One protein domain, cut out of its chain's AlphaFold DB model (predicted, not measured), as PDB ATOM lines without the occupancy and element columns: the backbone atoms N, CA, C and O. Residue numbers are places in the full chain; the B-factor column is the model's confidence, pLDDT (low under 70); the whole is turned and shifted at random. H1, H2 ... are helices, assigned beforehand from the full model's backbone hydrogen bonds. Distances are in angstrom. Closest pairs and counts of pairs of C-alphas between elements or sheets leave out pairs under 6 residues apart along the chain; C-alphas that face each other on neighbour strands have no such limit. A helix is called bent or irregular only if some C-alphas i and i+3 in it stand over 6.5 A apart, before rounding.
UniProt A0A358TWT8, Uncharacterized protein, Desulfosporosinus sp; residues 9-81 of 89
ATOM      1  N   GLN A   9     -41.448 -22.047 -13.661       53.53
ATOM      2  CA  GLN A   9     -40.651 -22.723 -12.628       53.53
ATOM      3  C   GLN A   9     -39.153 -22.436 -12.783       53.53
ATOM      4  O   GLN A   9     -38.507 -22.081 -11.799       53.53
ATOM      5  N   LYS A  10     -38.610 -22.484 -14.009       52.50
ATOM      6  CA  LYS A  10     -37.200 -22.137 -14.270       52.50
ATOM      7  C   LYS A  10     -36.884 -20.668 -13.945       52.50
ATOM      8  O   LYS A  10     -35.831 -20.389 -13.385       52.50
ATOM      9  N   LYS A  11     -37.813 -19.739 -14.218       49.97
ATOM     10  CA  LYS A  11     -37.712 -18.323 -13.796       49.97
ATOM     11  C   LYS A  11     -37.827 -18.129 -12.273       49.97
ATOM     12  O   LYS A  11     -37.245 -17.181 -11.755       49.97
ATOM     13  N   THR A  12     -38.554 -18.992 -11.560       49.34
ATOM     14  CA  THR A  12     -38.719 -18.926 -10.094       49.34
ATOM     15  C   THR A  12     -37.524 -19.518  -9.332       49.34
ATOM     16  O   THR A  12     -37.286 -19.130  -8.194       49.34
ATOM     17  N   LEU A  13     -36.724 -20.392  -9.960       51.53
ATOM     18  CA  LEU A  13     -35.541 -21.026  -9.351       51.53
ATOM     19  C   LEU A  13     -34.360 -20.067  -9.078       51.53
ATOM     20  O   LEU A  13     -33.386 -20.469  -8.449       51.53
ATOM     21  N   GLY A  14     -34.435 -18.794  -9.478       48.12
ATOM     22  CA  GLY A  14     -33.502 -17.770  -9.006       48.12
ATOM     23  C   GLY A  14     -33.412 -16.547  -9.912       48.12
ATOM     24  O   GLY A  14     -33.463 -16.654 -11.137       48.12
ATOM     25  N   VAL A  15     -33.207 -15.377  -9.300       52.19
ATOM     26  CA  VAL A  15     -33.055 -14.060  -9.953       52.19
ATOM     27  C   VAL A  15     -32.006 -14.083 -11.083       52.19
ATOM     28  O   VAL A  15     -32.124 -13.341 -12.054       52.19
ATOM     29  N   SER A  16     -31.028 -14.990 -11.012       52.78
ATOM     30  CA  SER A  16     -29.952 -15.169 -11.995       52.78
ATOM     31  C   SER A  16     -30.431 -15.644 -13.372       52.78
ATOM     32  O   SER A  16     -29.914 -15.171 -14.384       52.78
ATOM     33  N   PHE A  17     -31.463 -16.497 -13.434       55.66
ATOM     34  CA  PHE A  17     -32.036 -16.959 -14.709       55.66
ATOM     35  C   PHE A  17     -32.776 -15.845 -15.456       55.66
ATOM     36  O   PHE A  17     -32.989 -15.928 -16.658       55.66
ATOM     37  N   LYS A  18     -33.143 -14.754 -14.773       55.56
ATOM     38  CA  LYS A  18     -33.793 -13.597 -15.402       55.56
ATOM     39  C   LYS A  18     -32.844 -12.793 -16.300       55.56
ATOM     40  O   LYS A  18     -33.321 -12.094 -17.183       55.56
ATOM     41  N   TYR A  19     -31.531 -12.887 -16.080       59.69
ATOM     42  CA  TYR A  19     -30.525 -12.094 -16.798       59.69
ATOM     43  C   TYR A  19     -29.558 -12.958 -17.622       59.69
ATOM     44  O   TYR A  19     -29.098 -12.519 -18.680       59.69
ATOM     45  N   ILE A  20     -29.276 -14.182 -17.164       66.06
ATOM     46  CA  ILE A  20     -28.304 -15.105 -17.760       66.06
ATOM     47  C   ILE A  20     -28.960 -16.480 -17.935       66.06
ATOM     48  O   ILE A  20     -29.513 -17.029 -16.984       66.06
ATOM     49  N   ARG A  21     -28.874 -17.064 -19.136       71.06
ATOM     50  CA  ARG A  21     -29.447 -18.388 -19.441       71.06
ATOM     51  C   ARG A  21     -28.708 -19.532 -18.748       71.06
ATOM     52  O   ARG A  21     -29.354 -20.487 -18.323       71.06
ATOM     53  N   HIS A  22     -27.395 -19.403 -18.571       72.81
ATOM     54  CA  HIS A  22     -26.567 -20.418 -17.921       72.81
ATOM     55  C   HIS A  22     -25.655 -19.855 -16.811       72.81
ATOM     56  O   HIS A  22     -24.429 -19.846 -16.950       72.81
ATOM     57  N   PRO A  23     -26.220 -19.414 -15.670       71.38
ATOM     58  CA  PRO A  23     -25.440 -18.820 -14.583       71.38
ATOM     59  C   PRO A  23     -24.433 -19.804 -13.964       71.38
ATOM     60  O   PRO A  23     -23.378 -19.389 -13.492       71.38
ATOM     61  N   GLN A  24     -24.718 -21.110 -14.011       75.88
ATOM     62  CA  GLN A  24     -23.808 -22.154 -13.538       75.88
ATOM     63  C   GLN A  24     -22.541 -22.254 -14.391       75.88
ATOM     64  O   GLN A  24     -21.444 -22.296 -13.844       75.88
ATOM     65  N   TYR A  25     -22.675 -22.266 -15.722       76.69
ATOM     66  CA  TYR A  25     -21.518 -22.292 -16.615       76.69
ATOM     67  C   TYR A  25     -20.681 -21.017 -16.456       76.69
ATOM     68  O   TYR A  25     -19.459 -21.095 -16.406       76.69
ATOM     69  N   THR A  26     -21.329 -19.863 -16.280       72.81
ATOM     70  CA  THR A  26     -20.660 -18.599 -15.941       72.81
ATOM     71  C   THR A  26     -19.856 -18.692 -14.642       72.81
ATOM     72  O   THR A  26     -18.687 -18.308 -14.618       72.81
ATOM     73  N   GLY A  27     -20.451 -19.221 -13.569       76.88
ATOM     74  CA  GLY A  27     -19.765 -19.401 -12.288       76.88
ATOM     75  C   GLY A  27     -18.591 -20.376 -12.386       76.88
ATOM     76  O   GLY A  27     -17.520 -20.093 -11.858       76.88
ATOM     77  N   LEU A  28     -18.764 -21.477 -13.123       82.31
ATOM     78  CA  LEU A  28     -17.702 -22.450 -13.366       82.31
ATOM     79  C   LEU A  28     -16.549 -21.822 -14.154       82.31
ATOM     80  O   LEU A  28     -15.409 -21.955 -13.739       82.31
ATOM     81  N   LEU A  29     -16.830 -21.075 -15.224       82.06
ATOM     82  CA  LEU A  29     -15.800 -20.377 -15.998       82.06
ATOM     83  C   LEU A  29     -15.064 -19.312 -15.175       82.06
ATOM     84  O   LEU A  29     -13.856 -19.158 -15.310       82.06
ATOM     85  N   LEU A  30     -15.750 -18.570 -14.308       82.12
ATOM     86  CA  LEU A  30     -15.075 -17.591 -13.448       82.12
ATOM     87  C   LEU A  30     -14.202 -18.272 -12.390       82.12
ATOM     88  O   LEU A  30     -13.063 -17.862 -12.176       82.12
ATOM     89  N   LEU A  31     -14.709 -19.336 -11.768       84.62
ATOM     90  CA  LEU A  31     -13.984 -20.091 -10.749       84.62
ATOM     91  C   LEU A  31     -12.778 -20.826 -11.346       84.62
ATOM     92  O   LEU A  31     -11.675 -20.728 -10.816       84.62
ATOM     93  N   SER A  32     -12.964 -21.507 -12.479       81.94
ATOM     94  CA  SER A  32     -11.886 -22.187 -13.195       81.94
ATOM     95  C   SER A  32     -10.840 -21.203 -13.715       81.94
ATOM     96  O   SER A  32      -9.658 -21.519 -13.667       81.94
ATOM     97  N   PHE A  33     -11.237 -19.999 -14.143       83.94
ATOM     98  CA  PHE A  33     -10.292 -18.955 -14.537       83.94
ATOM     99  C   PHE A  33      -9.477 -18.436 -13.346       83.94
ATOM    100  O   PHE A  33      -8.260 -18.314 -13.455       83.94
ATOM    101  N   GLY A  34     -10.127 -18.184 -12.203       83.88
ATOM    102  CA  GLY A  34      -9.447 -17.765 -10.975       83.88
ATOM    103  C   GLY A  34      -8.433 -18.800 -10.486       83.88
ATOM    104  O   GLY A  34      -7.290 -18.450 -10.214       83.88
ATOM    105  N   MET A  35      -8.814 -20.081 -10.469       82.81
ATOM    106  CA  MET A  35      -7.901 -21.177 -10.119       82.81
ATOM    107  C   MET A  35      -6.781 -21.361 -11.151       82.81
ATOM    108  O   MET A  35      -5.637 -21.617 -10.782       82.81
ATOM    109  N   MET A  36      -7.085 -21.208 -12.446       83.19
ATOM    110  CA  MET A  36      -6.076 -21.279 -13.504       83.19
ATOM    111  C   MET A  36      -5.036 -20.166 -13.353       83.19
ATOM    112  O   MET A  36      -3.864 -20.424 -13.584       83.19
ATOM    113  N   ALA A  37      -5.434 -18.952 -12.962       81.31
ATOM    114  CA  ALA A  37      -4.529 -17.809 -12.849       81.31
ATOM    115  C   ALA A  37      -3.427 -17.997 -11.788       81.31
ATOM    116  O   ALA A  37      -2.347 -17.430 -11.934       81.31
ATOM    117  N   GLU A  38      -3.674 -18.809 -10.758       82.06
ATOM    118  CA  GLU A  38      -2.712 -19.076  -9.682       82.06
ATOM    119  C   GLU A  38      -1.589 -20.042 -10.113       82.06
ATOM    120  O   GLU A  38      -0.448 -19.889  -9.685       82.06
ATOM    121  N   TRP A  39      -1.881 -20.988 -11.018       81.88
ATOM    122  CA  TRP A  39      -0.942 -22.028 -11.481       81.88
ATOM    123  C   TRP A  39      -0.940 -22.187 -13.010       81.88
ATOM    124  O   TRP A  39      -0.856 -23.300 -13.540       81.88
ATOM    125  N   ALA A  40      -1.076 -21.077 -13.743       77.69
ATOM    126  CA  ALA A  40      -1.268 -21.108 -15.190       77.69
ATOM    127  C   ALA A  40      -0.058 -21.741 -15.891       77.69
ATOM    128  O   ALA A  40       1.040 -21.190 -15.911       77.69
ATOM    129  N   THR A  41      -0.275 -22.892 -16.522       81.81
ATOM    130  CA  THR A  41       0.713 -23.530 -17.399       81.81
ATOM    131  C   THR A  41       0.363 -23.252 -18.863       81.81
ATOM    132  O   THR A  41      -0.813 -23.105 -19.207       81.81
ATOM    133  N   LEU A  42       1.365 -23.197 -19.753       83.44
ATOM    134  CA  LEU A  42       1.146 -22.996 -21.200       83.44
ATOM    135  C   LEU A  42       0.048 -23.915 -21.788       83.44
ATOM    136  O   LEU A  42      -0.790 -23.417 -22.539       83.44
ATOM    137  N   PRO A  43      -0.013 -25.219 -21.439       84.62
ATOM    138  CA  PRO A  43      -1.083 -26.100 -21.903       84.62
ATOM    139  C   PRO A  43      -2.484 -25.660 -21.465       84.62
ATOM    140  O   PRO A  43      -3.423 -25.755 -22.254       84.62
ATOM    141  N   MET A  44      -2.646 -25.138 -20.242       82.06
ATOM    142  CA  MET A  44      -3.946 -24.648 -19.771       82.06
ATOM    143  C   MET A  44      -4.417 -23.427 -20.558       82.06
ATOM    144  O   MET A  44      -5.593 -23.360 -20.898       82.06
ATOM    145  N   LEU A  45      -3.517 -22.519 -20.941       81.88
ATOM    146  CA  LEU A  45      -3.882 -21.355 -21.757       81.88
ATOM    147  C   LEU A  45      -4.438 -21.736 -23.138       81.88
ATOM    148  O   LEU A  45      -5.214 -20.973 -23.705       81.88
ATOM    149  N   ILE A  46      -4.080 -22.912 -23.665       87.50
ATOM    150  CA  ILE A  46      -4.600 -23.433 -24.940       87.50
ATOM    151  C   ILE A  46      -5.883 -24.244 -24.721       87.50
ATOM    152  O   ILE A  46      -6.863 -24.071 -25.448       87.50
ATOM    153  N   LEU A  47      -5.898 -25.125 -23.720       87.06
ATOM    154  CA  LEU A  47      -7.040 -26.005 -23.450       87.06
ATOM    155  C   LEU A  47      -8.249 -25.245 -22.899       87.06
ATOM    156  O   LEU A  47      -9.390 -25.619 -23.171       87.06
ATOM    157  N   TYR A  48      -8.024 -24.161 -22.159       84.06
ATOM    158  CA  TYR A  48      -9.095 -23.395 -21.538       84.06
ATOM    159  C   TYR A  48     -10.025 -22.712 -22.567       84.06
ATOM    160  O   TYR A  48     -11.242 -22.903 -22.481       84.06
ATOM    161  N   PRO A  49      -9.522 -22.032 -23.618       84.56
ATOM    162  CA  PRO A  49     -10.343 -21.585 -24.749       84.56
ATOM    163  C   PRO A  49     -11.108 -22.707 -25.463       84.56
ATOM    164  O   PRO A  49     -12.258 -22.508 -25.861       84.56
ATOM    165  N   VAL A  50     -10.508 -23.895 -25.609       87.62
ATOM    166  CA  VAL A  50     -11.182 -25.057 -26.219       87.62
ATOM    167  C   VAL A  50     -12.373 -25.493 -25.363       87.62
ATOM    168  O   VAL A  50     -13.472 -25.681 -25.890       87.62
ATOM    169  N   MET A  51     -12.187 -25.567 -24.044       84.31
ATOM    170  CA  MET A  51     -13.255 -25.861 -23.086       84.31
ATOM    171  C   MET A  51     -14.381 -24.822 -23.142       84.31
ATOM    172  O   MET A  51     -15.554 -25.197 -23.186       84.31
ATOM    173  N   ILE A  52     -14.050 -23.528 -23.222       84.44
ATOM    174  CA  ILE A  52     -15.042 -22.456 -23.411       84.44
ATOM    175  C   ILE A  52     -15.852 -22.698 -24.693       84.44
ATOM    176  O   ILE A  52     -17.084 -22.674 -24.667       84.44
ATOM    177  N   GLY A  53     -15.181 -22.990 -25.812       84.00
ATOM    178  CA  GLY A  53     -15.842 -23.286 -27.085       84.00
ATOM    179  C   GLY A  53     -16.778 -24.498 -27.010       84.00
ATOM    180  O   GLY A  53     -17.888 -24.463 -27.555       84.00
ATOM    181  N   MET A  54     -16.374 -25.549 -26.292       84.94
ATOM    182  CA  MET A  54     -17.209 -26.727 -26.047       84.94
ATOM    183  C   MET A  54     -18.453 -26.388 -25.219       84.94
ATOM    184  O   MET A  54     -19.553 -26.785 -25.610       84.94
ATOM    185  N   TYR A  55     -18.316 -25.612 -24.140       80.94
ATOM    186  CA  TYR A  55     -19.459 -25.188 -23.324       80.94
ATOM    187  C   TYR A  55     -20.441 -24.314 -24.104       80.94
ATOM    188  O   TYR A  55     -21.650 -24.532 -24.020       80.94
ATOM    189  N   ILE A  56     -19.946 -23.390 -24.932       82.31
ATOM    190  CA  ILE A  56     -20.805 -22.579 -25.808       82.31
ATOM    191  C   ILE A  56     -21.568 -23.475 -26.788       82.31
ATOM    192  O   ILE A  56     -22.760 -23.272 -27.030       82.31
ATOM    193  N   ARG A  57     -20.904 -24.480 -27.372       83.75
ATOM    194  CA  ARG A  57     -21.552 -25.419 -28.296       83.75
ATOM    195  C   ARG A  57     -22.616 -26.263 -27.597       83.75
ATOM    196  O   ARG A  57     -23.657 -26.520 -28.202       83.75
ATOM    197  N   LEU A  58     -22.354 -26.687 -26.364       83.06
ATOM    198  CA  LEU A  58     -23.297 -27.454 -25.558       83.06
ATOM    199  C   LEU A  58     -24.526 -26.613 -25.203       83.06
ATOM    200  O   LEU A  58     -25.640 -27.037 -25.498       83.06
ATOM    201  N   ALA A  59     -24.326 -25.390 -24.708       81.25
ATOM    202  CA  ALA A  59     -25.416 -24.459 -24.437       81.25
ATOM    203  C   ALA A  59     -26.263 -24.221 -25.692       81.25
ATOM    204  O   ALA A  59     -27.467 -24.432 -25.662       81.25
ATOM    205  N   LYS A  60     -25.650 -23.926 -26.846       81.56
ATOM    206  CA  LYS A  60     -26.387 -23.765 -28.114       81.56
ATOM    207  C   LYS A  60     -27.198 -25.001 -28.524       81.56
ATOM    208  O   LYS A  60     -28.215 -24.847 -29.200       81.56
ATOM    209  N   ARG A  61     -26.759 -26.216 -28.174       83.75
ATOM    210  CA  ARG A  61     -27.561 -27.432 -28.390       83.75
ATOM    211  C   ARG A  61     -28.765 -27.466 -27.460       83.75
ATOM    212  O   ARG A  61     -29.869 -27.634 -27.959       83.75
ATOM    213  N   GLU A  62     -28.564 -27.221 -26.168       78.94
ATOM    214  CA  GLU A  62     -29.665 -27.135 -25.201       78.94
ATOM    215  C   GLU A  62     -30.692 -26.073 -25.623       78.94
ATOM    216  O   GLU A  62     -31.892 -26.323 -25.594       78.94
ATOM    217  N   GLU A  63     -30.244 -24.907 -26.098       81.38
ATOM    218  CA  GLU A  63     -31.139 -23.863 -26.610       81.38
ATOM    219  C   GLU A  63     -31.924 -24.317 -27.838       81.38
ATOM    220  O   GLU A  63     -33.090 -23.959 -27.987       81.38
ATOM    221  N   LYS A  64     -31.306 -25.100 -28.727       82.75
ATOM    222  CA  LYS A  64     -31.989 -25.656 -29.896       82.75
ATOM    223  C   LYS A  64     -33.087 -26.630 -29.472       82.75
ATOM    224  O   LYS A  64     -34.179 -26.563 -30.031       82.75
ATOM    225  N   ASP A  65     -32.825 -27.470 -28.480       79.56
ATOM    226  CA  ASP A  65     -33.817 -28.407 -27.948       79.56
ATOM    227  C   ASP A  65     -34.959 -27.644 -27.255       79.56
ATOM    228  O   ASP A  65     -36.134 -27.908 -27.513       79.56
ATOM    229  N   MET A  66     -34.638 -26.593 -26.493       75.94
ATOM    230  CA  MET A  66     -35.636 -25.694 -25.902       75.94
ATOM    231  C   MET A  66     -36.433 -24.913 -26.960       75.94
ATOM    232  O   MET A  66     -37.622 -24.668 -26.775       75.94
ATOM    233  N   LEU A  67     -35.827 -24.533 -28.087       81.31
ATOM    234  CA  LEU A  67     -36.545 -23.921 -29.211       81.31
ATOM    235  C   LEU A  67     -37.509 -24.905 -29.877       81.31
ATOM    236  O   LEU A  67     -38.574 -24.482 -30.322       81.31
ATOM    237  N   VAL A  68     -37.157 -26.189 -29.956       82.25
ATOM    238  CA  VAL A  68     -38.045 -27.236 -30.483       82.25
ATOM    239  C   VAL A  68     -39.211 -27.489 -29.524       82.25
ATOM    240  O   VAL A  68     -40.346 -27.620 -29.974       82.25
ATOM    241  N   GLU A  69     -38.955 -27.505 -28.216       76.50
ATOM    242  CA  GLU A  69     -39.966 -27.817 -27.201       76.50
ATOM    243  C   GLU A  69     -40.894 -26.630 -26.870       76.50
ATOM    244  O   GLU A  69     -42.099 -26.806 -26.691       76.50
ATOM    245  N   PHE A  70     -40.356 -25.406 -26.819       74.69
ATOM    246  CA  PHE A  70     -41.073 -24.204 -26.364       74.69
ATOM    247  C   PHE A  70     -41.302 -23.149 -27.463       74.69
ATOM    248  O   PHE A  70     -42.030 -22.176 -27.239       74.69
ATOM    249  N   GLY A  71     -40.699 -23.309 -28.646       80.12
ATOM    250  CA  GLY A  71     -40.966 -22.476 -29.823       80.12
ATOM    251  C   GLY A  71     -40.772 -20.973 -29.593       80.12
ATOM    252  O   GLY A  71     -39.749 -20.512 -29.073       80.12
ATOM    253  N   ASP A  72     -41.775 -20.185 -29.985       76.69
ATOM    254  CA  ASP A  72     -41.737 -18.717 -29.934       76.69
ATOM    255  C   ASP A  72     -41.662 -18.146 -28.513       76.69
ATOM    256  O   ASP A  72     -41.135 -17.049 -28.311       76.69
ATOM    257  N   GLN A  73     -42.111 -18.900 -27.505       74.50
ATOM    258  CA  GLN A  73     -42.016 -18.487 -26.103       74.50
ATOM    259  C   GLN A  73     -40.556 -18.420 -25.653       74.50
ATOM    260  O   GLN A  73     -40.141 -17.469 -24.985       74.50
ATOM    261  N   TYR A  74     -39.755 -19.398 -26.076       74.75
ATOM    262  CA  TYR A  74     -38.324 -19.393 -25.814       74.75
ATOM    263  C   TYR A  74     -37.604 -18.342 -26.660       74.75
ATOM    264  O   TYR A  74     -36.725 -17.658 -26.143       74.75
ATOM    265  N   ARG A  75     -38.034 -18.097 -27.909       77.50
ATOM    266  CA  ARG A  75     -37.499 -16.978 -28.715       77.50
ATOM    267  C   ARG A  75     -37.710 -15.621 -28.041       77.50
ATOM    268  O   ARG A  75     -36.799 -14.798 -28.061       77.50
ATOM    269  N   ALA A  76     -38.879 -15.378 -27.449       78.75
ATOM    270  CA  ALA A  76     -39.144 -14.149 -26.700       78.75
ATOM    271  C   ALA A  76     -38.237 -14.039 -25.464       78.75
ATOM    272  O   ALA A  76     -37.625 -13.000 -25.233       78.75
ATOM    273  N   TYR A  77     -38.056 -15.140 -24.732       72.88
ATOM    274  CA  TYR A  77     -37.142 -15.203 -23.591       72.88
ATOM    275  C   TYR A  77     -35.665 -14.987 -23.977       72.88
ATOM    276  O   TYR A  77     -34.940 -14.283 -23.274       72.88
ATOM    277  N   MET A  78     -35.214 -15.525 -25.115       74.69
ATOM    278  CA  MET A  78     -33.857 -15.312 -25.636       74.69
ATOM    279  C   MET A  78     -33.587 -13.850 -26.014       74.69
ATOM    280  O   MET A  78     -32.439 -13.420 -25.950       74.69
ATOM    281  N   LYS A  79     -34.614 -13.084 -26.413       75.25
ATOM    282  CA  LYS A  79     -34.470 -11.648 -26.715       75.25
ATOM    283  C   LYS A  79     -34.224 -10.809 -25.461       75.25
ATOM    284  O   LYS A  79     -33.562  -9.781 -25.545       75.25
ATOM    285  N   GLU A  80     -34.741 -11.245 -24.316       70.69
ATOM    286  CA  GLU A  80     -34.615 -10.530 -23.039       70.69
ATOM    287  C   GLU A  80     -33.410 -10.988 -22.200       70.69
ATOM    288  O   GLU A  80     -33.058 -10.324 -21.227       70.69
ATOM    289  N   THR A  81     -32.763 -12.108 -22.552       68.94
ATOM    290  CA  THR A  81     -31.727 -12.744 -21.717       68.94
ATOM    291  C   THR A  81     -30.427 -13.034 -22.470       68.94
ATOM    292  O   THR A  81     -30.408 -13.449 -23.632       68.94
TER     293      THR A  81
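This is residues 9 to 81 of the 89 residues of an uncharacterized protein of Desulfosporosinus sp (UniProt A0A358TWT8). One very long helix, H4, makes one long side of a loose, open frame, and H3, a shorter helix, runs the opposite way along the other side, its line at only 1 degrees to that of H4 but set well off from it, the two joined at one end by residues 39 to 41. At the other end of the frame H5 folds back from the end of H4 toward the side of H3, while the two very short helices H1 and H2 make a small turned piece just before H3, beyond its first residue. The printed part has 73 residues with five named helices, in the order H1, H2, H3, H4, H5 along the chain, and no named strand; the class is all helix. The whole is loose, with a radius of gyration of the C-alphas of 15.2 A, and elongated, spanning 44 by 23 by 17 A.

Begin with the longest helix, H4, residues 42 to 70: find C-alpha 42 at (1.146, -22.996, -21.200), and from there follow it over 42.6 A to C-alpha 70 at (-41.073, -24.204, -26.364), x falling along the way. H4 is neither bent nor irregular, but only just: C-alphas 46 and 49 are 6.0 A apart. Before it in the chain is H3, residues 23 to 38, 23.3 A from first to last C-alpha; look at C-alpha 23 at (-25.440, -18.820, -14.583) and C-alpha 38 at (-2.712, -19.076, -9.682) to see x rise instead. After H4 comes H5, residues 72 to 80, 12.9 A long, which ends with C-alpha 80 at (-34.615, -10.530, -23.039). Among the first printed residues you will find H1, residues 9 to 12, 5.0 A long, and H2, residues 15 to 18, 5.5 A long.

Start from H4 and look across to H3: their lines stand at a shallow tilt of 1 degrees and they run opposite ways, with centres 14.6 A apart. They only just touch, with 3 pairs of C-alphas within 8 A, and H4 does so with residues 44 to 55 alone; the closest C-alphas are those of Met 36 and Met 44, 7.4 A apart. H3 and H4 form a helical hairpin. At the other end of H4, residues 66 to 67 alone touch H5, only at the corner by their link and only just, with 3 pairs within 8 A; the closest C-alphas are those of Leu 67 and Tyr 74, 5.9 A apart. H4 and H5 stand at a steep tilt of 42 degrees, opposite ways. Before H3 in the chain, H2 is close to H3 but not clearly touching, with the C-alphas of Ser 16 and Pro 23 closest at 6.4 A. H1 and H2 only just touch, only at the corner, with 3 pairs within 8 A; the C-alphas of Lys 11 and Phe 17 are closest, at 5.9 A. H5 is apart from H1 and H3, and only just apart from H2, their closest C-alphas being 8.3 A from each other. In the backbone of H5 every O i to N i+4 pair is within hydrogen-bond range, against 11 of 12 in H3 and 22 of 25 in H4, while H1 and H2 are too short for such a pair.

Look for the two C-alphas farthest apart at Trp 39 and Asp 72, 44.9 A from each other. Residues 38 to 43 stand free, as do residues 68 to 73, of which 68 to 70 belong to H4; the body without them spans 37 by 23 by 16 A. The four links are tight, and the printed part has no cut. The mean pLDDT of the printed part is 75.8; in the B-factor column you will find values under 70 at residues 9 to 20 and residue 81.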